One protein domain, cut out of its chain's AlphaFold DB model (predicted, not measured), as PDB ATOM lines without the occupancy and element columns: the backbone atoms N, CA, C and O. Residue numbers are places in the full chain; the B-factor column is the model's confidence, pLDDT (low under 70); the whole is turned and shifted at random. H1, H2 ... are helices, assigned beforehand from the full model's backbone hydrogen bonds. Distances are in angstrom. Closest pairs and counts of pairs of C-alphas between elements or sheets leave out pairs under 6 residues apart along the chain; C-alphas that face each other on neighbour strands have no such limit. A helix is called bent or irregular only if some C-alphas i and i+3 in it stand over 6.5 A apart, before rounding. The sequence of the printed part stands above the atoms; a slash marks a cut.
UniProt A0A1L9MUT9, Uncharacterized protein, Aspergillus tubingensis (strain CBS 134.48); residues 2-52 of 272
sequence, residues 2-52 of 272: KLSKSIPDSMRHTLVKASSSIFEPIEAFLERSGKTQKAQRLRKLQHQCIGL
ATOM      1  N   LYS A   2     159.495 293.590 292.749       53.50
ATOM      2  CA  LYS A   2     159.334 295.025 293.082       53.50
ATOM      3  C   LYS A   2     160.260 295.964 292.274       53.50
ATOM      4  O   LYS A   2     160.159 297.173 292.438       53.50
ATOM      5  N   LEU A   3     161.107 295.428 291.387       59.78
ATOM      6  CA  LEU A   3     162.160 296.176 290.673       59.78
ATOM      7  C   LEU A   3     161.634 297.315 289.785       59.78
ATOM      8  O   LEU A   3     162.253 298.368 289.707       59.78
ATOM      9  N   SER A   4     160.459 297.167 289.166       64.50
ATOM     10  CA  SER A   4     159.937 298.202 288.267       64.50
ATOM     11  C   SER A   4     159.622 299.525 288.980       64.50
ATOM     12  O   SER A   4     159.665 300.575 288.342       64.50
ATOM     13  N   LYS A   5     159.294 299.481 290.281       70.62
ATOM     14  CA  LYS A   5     158.960 300.663 291.094       70.62
ATOM     15  C   LYS A   5     160.199 301.414 291.591       70.62
ATOM     16  O   LYS A   5     160.073 302.572 291.957       70.62
ATOM     17  N   SER A   6     161.365 300.767 291.612       77.19
ATOM     18  CA  SER A   6     162.624 301.356 292.087       77.19
ATOM     19  C   SER A   6     163.495 301.934 290.968       77.19
ATOM     20  O   SER A   6     164.515 302.544 291.260       77.19
ATOM     21  N   ILE A   7     163.129 301.729 289.699       82.81
ATOM     22  CA  ILE A   7     163.867 302.251 288.542       82.81
ATOM     23  C   ILE A   7     163.399 303.687 288.241       82.81
ATOM     24  O   ILE A   7     162.211 303.871 287.956       82.81
ATOM     25  N   PRO A   8     164.293 304.694 288.251       87.75
ATOM     26  CA  PRO A   8     163.963 306.049 287.812       87.75
ATOM     27  C   PRO A   8     163.539 306.084 286.341       87.75
ATOM     28  O   PRO A   8     164.089 305.351 285.516       87.75
ATOM     29  N   ASP A   9     162.596 306.963 285.994       85.06
ATOM     30  CA  ASP A   9     162.077 307.067 284.623       85.06
ATOM     31  C   ASP A   9     163.176 307.385 283.593       85.06
ATOM     32  O   ASP A   9     163.273 306.732 282.553       85.06
ATOM     33  N   SER A  10     164.108 308.272 283.963       84.06
ATOM     34  CA  SER A  10     165.275 308.660 283.158       84.06
ATOM     35  C   SER A  10     166.189 307.488 282.779       84.06
ATOM     36  O   SER A  10     166.796 307.492 281.709       84.06
ATOM     37  N   MET A  11     166.278 306.458 283.624       88.56
ATOM     38  CA  MET A  11     167.068 305.252 283.348       88.56
ATOM     39  C   MET A  11     166.274 304.199 282.579       88.56
ATOM     40  O   MET A  11     166.848 303.328 281.921       88.56
ATOM     41  N   ARG A  12     164.944 304.254 282.670       90.25
ATOM     42  CA  ARG A  12     164.062 303.199 282.181       90.25
ATOM     43  C   ARG A  12     164.135 303.050 280.671       90.25
ATOM     44  O   ARG A  12     164.198 301.924 280.188       90.25
ATOM     45  N   HIS A  13     164.222 304.154 279.933       87.19
ATOM     46  CA  HIS A  13     164.370 304.111 278.479       87.19
ATOM     47  C   HIS A  13     165.616 303.309 278.054       87.19
ATOM     48  O   HIS A  13     165.535 302.406 277.216       87.19
ATOM     49  N   THR A  14     166.759 303.595 278.681       90.12
ATOM     50  CA  THR A  14     168.031 302.904 278.428       90.12
ATOM     51  C   THR A  14     167.958 301.433 278.826       90.12
ATOM     52  O   THR A  14     168.378 300.575 278.053       90.12
ATOM     53  N   LEU A  15     167.371 301.126 279.986       92.44
ATOM     54  CA  LEU A  15     167.214 299.750 280.464       92.44
ATOM     55  C   LEU A  15     166.314 298.915 279.553       92.44
ATOM     56  O   LEU A  15     166.666 297.781 279.235       92.44
ATOM     57  N   VAL A  16     165.190 299.472 279.084       92.75
ATOM     58  CA  VAL A  16     164.318 298.795 278.114       92.75
ATOM     59  C   VAL A  16     165.113 298.471 276.854       92.75
ATOM     60  O   VAL A  16     165.149 297.312 276.452       92.75
ATOM     61  N   LYS A  17     165.821 299.450 276.278       90.56
ATOM     62  CA  LYS A  17     166.609 299.244 275.055       90.56
ATOM     63  C   LYS A  17     167.707 298.190 275.236       90.56
ATOM     64  O   LYS A  17     167.794 297.274 274.423       90.56
ATOM     65  N   ALA A  18     168.487 298.279 276.314       92.62
ATOM     66  CA  ALA A  18     169.553 297.323 276.611       92.62
ATOM     67  C   ALA A  18     169.008 295.904 276.836       92.62
ATOM     68  O   ALA A  18     169.535 294.942 276.282       92.62
ATOM     69  N   SER A  19     167.915 295.770 277.596       93.12
ATOM     70  CA  SER A  19     167.276 294.471 277.824       93.12
ATOM     71  C   SER A  19     166.753 293.855 276.528       93.12
ATOM     72  O   SER A  19     166.956 292.667 276.287       93.12
ATOM     73  N   SER A  20     166.151 294.661 275.654       92.25
ATOM     74  CA  SER A  20     165.613 294.192 274.382       92.25
ATOM     75  C   SER A  20     166.698 293.649 273.467       92.25
ATOM     76  O   SER A  20     166.502 292.585 272.893       92.25
ATOM     77  N   SER A  21     167.871 294.285 273.411       93.38
ATOM     78  CA  SER A  21     169.011 293.762 272.647       93.38
ATOM     79  C   SER A  21     169.481 292.379 273.122       93.38
ATOM     80  O   SER A  21     170.002 291.610 272.319       93.38
ATOM     81  N   ILE A  22     169.276 292.040 274.400       95.38
ATOM     82  CA  ILE A  22     169.613 290.723 274.964       95.38
ATOM     83  C   ILE A  22     168.498 289.706 274.691       95.38
ATOM     84  O   ILE A  22     168.768 288.566 274.310       95.38
ATOM     85  N   PHE A  23     167.238 290.091 274.904       96.75
ATOM     86  CA  PHE A  23     166.121 289.147 274.894       96.75
ATOM     87  C   PHE A  23     165.473 288.943 273.523       96.75
ATOM     88  O   PHE A  23     164.949 287.856 273.282       96.75
ATOM     89  N   GLU A  24     165.525 289.908 272.602       95.88
ATOM     90  CA  GLU A  24     164.949 289.763 271.254       95.88
ATOM     91  C   GLU A  24     165.479 288.535 270.493       95.88
ATOM     92  O   GLU A  24     164.660 287.776 269.964       95.88
ATOM     93  N   PRO A  25     166.797 288.245 270.472       97.56
ATOM     94  CA  PRO A  25     167.310 287.033 269.831       97.56
ATOM     95  C   PRO A  25     166.757 285.743 270.452       97.56
ATOM     96  O   PRO A  25     166.440 284.790 269.734       97.56
ATOM     97  N   ILE A  26     166.597 285.720 271.781       98.00
ATOM     98  CA  ILE A  26     166.067 284.572 272.532       98.00
ATOM     99  C   ILE A  26     164.579 284.385 272.225       98.00
ATOM    100  O   ILE A  26     164.136 283.269 271.948       98.00
ATOM    101  N   GLU A  27     163.804 285.469 272.230       97.50
ATOM    102  CA  GLU A  27     162.395 285.466 271.833       97.50
ATOM    103  C   GLU A  27     162.222 284.927 270.412       97.50
ATOM    104  O   GLU A  27     161.397 284.043 270.187       97.50
ATOM    105  N   ALA A  28     163.032 285.406 269.464       96.19
ATOM    106  CA  ALA A  28     162.981 284.970 268.075       96.19
ATOM    107  C   ALA A  28     163.347 283.484 267.926       96.19
ATOM    108  O   ALA A  28     162.715 282.763 267.154       96.19
ATOM    109  N   PHE A  29     164.330 282.993 268.686       97.88
ATOM    110  CA  PHE A  29     164.661 281.569 268.731       97.88
ATOM    111  C   PHE A  29     163.500 280.720 269.273       97.88
ATOM    112  O   PHE A  29     163.169 279.679 268.695       97.88
ATOM    113  N   LEU A  30     162.853 281.173 270.353       97.62
ATOM    114  CA  LEU A  30     161.675 280.513 270.915       97.62
ATOM    115  C   LEU A  30     160.524 280.470 269.902       97.62
ATOM    116  O   LEU A  30     159.918 279.415 269.737       97.62
ATOM    117  N   GLU A  31     160.251 281.572 269.199       94.88
ATOM    118  CA  GLU A  31     159.223 281.622 268.152       94.88
ATOM    119  C   GLU A  31     159.530 280.673 266.989       94.88
ATOM    120  O   GLU A  31     158.667 279.875 266.628       94.88
ATOM    121  N   ARG A  32     160.763 280.684 266.453       96.12
ATOM    122  CA  ARG A  32     161.179 279.776 265.362       96.12
ATOM    123  C   ARG A  32     161.090 278.301 265.745       96.12
ATOM    124  O   ARG A  32     160.833 277.462 264.895       96.12
ATOM    125  N   SER A  33     161.261 277.993 267.028       96.75
ATOM    126  CA  SER A  33     161.126 276.637 267.575       96.75
ATOM    127  C   SER A  33     159.675 276.257 267.920       96.75
ATOM    128  O   SER A  33     159.458 275.295 268.654       96.75
ATOM    129  N   GLY A  34     158.678 277.052 267.508       94.12
ATOM    130  CA  GLY A  34     157.258 276.837 267.815       94.12
ATOM    131  C   GLY A  34     156.858 277.123 269.271       94.12
ATOM    132  O   GLY A  34     155.701 276.958 269.651       94.12
ATOM    133  N   LYS A  35     157.778 277.604 270.115       95.81
ATOM    134  CA  LYS A  35     157.565 277.879 271.549       95.81
ATOM    135  C   LYS A  35     157.022 279.300 271.775       95.81
ATOM    136  O   LYS A  35     157.479 280.012 272.672       95.81
ATOM    137  N   THR A  36     156.020 279.705 270.996       92.94
ATOM    138  CA  THR A  36     155.451 281.069 270.985       92.94
ATOM    139  C   THR A  36     154.931 281.516 272.356       92.94
ATOM    140  O   THR A  36     155.211 282.628 272.797       92.94
ATOM    141  N   GLN A  37     154.269 280.626 273.101       93.81
ATOM    142  CA  GLN A  37     153.810 280.897 274.471       93.81
ATOM    143  C   GLN A  37     154.964 281.189 275.445       93.81
ATOM    144  O   GLN A  37     154.847 282.052 276.314       93.81
ATOM    145  N   LYS A  38     156.111 280.511 275.294       96.19
ATOM    146  CA  LYS A  38     157.301 280.795 276.115       96.19
ATOM    147  C   LYS A  38     157.899 282.156 275.759       96.19
ATOM    148  O   LYS A  38     158.257 282.895 276.673       96.19
ATOM    149  N   ALA A  39     157.939 282.513 274.472       97.00
ATOM    150  CA  ALA A  39     158.359 283.845 274.034       97.00
ATOM    151  C   ALA A  39     157.456 284.944 274.625       97.00
ATOM    152  O   ALA A  39     157.955 285.922 275.177       97.00
ATOM    153  N   GLN A  40     156.131 284.748 274.617       96.00
ATOM    154  CA  GLN A  40     155.197 285.716 275.201       96.00
ATOM    155  C   GLN A  40     155.329 285.852 276.720       96.00
ATOM    156  O   GLN A  40     155.326 286.967 277.247       96.00
ATOM    157  N   ARG A  41     155.526 284.742 277.441       96.50
ATOM    158  CA  ARG A  41     155.819 284.783 278.884       96.50
ATOM    159  C   ARG A  41     157.116 285.537 279.178       96.50
ATOM    160  O   ARG A  41     157.148 286.317 280.126       96.50
ATOM    161  N   LEU A  42     158.152 285.353 278.357       97.06
ATOM    162  CA  LEU A  42     159.423 286.068 278.491       97.06
ATOM    163  C   LEU A  42     159.257 287.583 278.281       97.06
ATOM    164  O   LEU A  42     159.795 288.364 279.066       97.06
ATOM    165  N   ARG A  43     158.480 288.015 277.281       97.44
ATOM    166  CA  ARG A  43     158.166 289.442 277.063       97.44
ATOM    167  C   ARG A  43     157.386 290.046 278.223       97.44
ATOM    168  O   ARG A  43     157.746 291.111 278.721       97.44
ATOM    169  N   LYS A  44     156.353 289.344 278.702       96.19
ATOM    170  CA  LYS A  44     155.579 289.787 279.868       96.19
ATOM    171  C   LYS A  44     156.465 289.899 281.107       96.19
ATOM    172  O   LYS A  44     156.359 290.881 281.834       96.19
ATOM    173  N   LEU A  45     157.378 288.948 281.316       94.94
ATOM    174  CA  LEU A  45     158.341 289.009 282.411       94.94
ATOM    175  C   LEU A  45     159.247 290.238 282.281       94.94
ATOM    176  O   LEU A  45     159.311 291.016 283.226       94.94
ATOM    177  N   GLN A  46     159.876 290.474 281.123       95.31
ATOM    178  CA  GLN A  46     160.685 291.680 280.885       95.31
ATOM    179  C   GLN A  46     159.908 292.962 281.212       95.31
ATOM    180  O   GLN A  46     160.395 293.806 281.966       95.31
ATOM    181  N   HIS A  47     158.671 293.070 280.717       94.81
ATOM    182  CA  HIS A  47     157.795 294.204 281.006       94.81
ATOM    183  C   HIS A  47     157.508 294.345 282.510       94.81
ATOM    184  O   HIS A  47     157.583 295.440 283.056       94.81
ATOM    185  N   GLN A  48     157.243 293.248 283.218       92.25
ATOM    186  CA  GLN A  48     156.998 293.276 284.662       92.25
ATOM    187  C   GLN A  48     158.246 293.615 285.489       92.25
ATOM    188  O   GLN A  48     158.110 294.167 286.584       92.25
ATOM    189  N   CYS A  49     159.439 293.279 284.994       91.50
ATOM    190  CA  CYS A  49     160.713 293.571 285.648       91.50
ATOM    191  C   CYS A  49     161.097 295.044 285.499       91.50
ATOM    192  O   CYS A  49     161.432 295.696 286.487       91.50
ATOM    193  N   ILE A  50     161.048 295.544 284.261       92.75
ATOM    194  CA  ILE A  50     161.639 296.828 283.868       92.75
ATOM    195  C   ILE A  50     160.577 297.919 283.751       92.75
ATOM    196  O   ILE A  50     160.857 299.067 284.076       92.75
ATOM    197  N   GLY A  51     159.350 297.586 283.351       91.75
ATOM    198  CA  GLY A  51     158.298 298.554 283.033       91.75
ATOM    199  C   GLY A  51     158.561 299.330 281.739       91.75
ATOM    200  O   GLY A  51     159.458 298.995 280.971       91.75
ATOM    201  N   LEU A  52     157.760 300.369 281.516       92.69
ATOM    202  CA  LEU A  52     157.919 301.359 280.445       92.69
ATOM    203  C   LEU A  52     158.032 302.755 281.055       92.69
ATOM    204  O   LEU A  52     157.532 302.956 282.166       92.69
TER     205      LEU A  52
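Overview. This is residues 2 to 52 of the 272 residues of an uncharacterized protein of Aspergillus tubingensis (strain CBS 134.48) (UniProt A0A1L9MUT9). The domain is a long helical hairpin: the bent helix H2 makes one side, the chain turns at residues 33 to 35, and H3 folds back beside it. The short helix H1 sits at the other end, by the last turn of H3, and with its link to H2 it nearly closes the hairpin into a narrow ring. The printed part has 51 residues with three named helices, H1, H2 and H3 in chain order, and no named strand; its class is all helix. It is only just loose, close to compact, with a radius of gyration of the C-alphas of 11.9 A, and elongated, spanning 36 by 19 by 11 A.

Along the chain. Begin with the longest helix, H2, residues 9 to 32: find C-alpha 9 at (162.077, 307.067, 284.623). By its hydrogen bonds H2 was assigned as one helix, but it is bent, with C-alphas 22 and 25 6.7 A apart. Its arm H2a, residues 9 to 22, is 20.4 A long and itself irregular, with C-alphas 10 and 13 6.6 A apart. The arm H2b begins at C-alpha 25, at (167.310, 287.033, 269.831), and runs 10.5 A to residue 32. From there go on to H3, residues 36 to 50, which runs 21.3 A to C-alpha 50 at (161.639, 296.828, 283.868). Look back before H2 for H1, residues 3 to 6.

Arrangement. At the bend, the lines of H2a and H2b stand at a steep tilt of 53 degrees. H2b and H3 form a helical hairpin: they touch, with the closest C-alphas, those of Glu 27 and Ala 39, 4.9 A apart. They run opposite ways at a shallow tilt of 25 degrees. H2a touches H3 at residues 46 to 50 of H3 alone; the closest C-alphas, of Val 16 and Ile 50, are 6.6 A apart. These two also run opposite ways, at a shallow tilt of 28 degrees. H1 touches H3 at residues 48 to 50 of H3 alone, with the C-alphas of Ser 4 and Ile 50 closest at 4.9 A. H1 is apart from H2a and from H2b. Each O i to N i+4 pair is within hydrogen-bond range in H2b and H3, 8 of 10 are in H2a, and H1 is too short for such a pair.

Size, cuts and confidence. The C-alphas farthest apart, those of Ser 10 and Gly 34, are 36.2 A from each other. The printed part has no cut, and both links, H1 to H2 and H2 to H3, are tight. The model's mean pLDDT over the printed part is 90.7; look for values under 70 at residues 2 to 4.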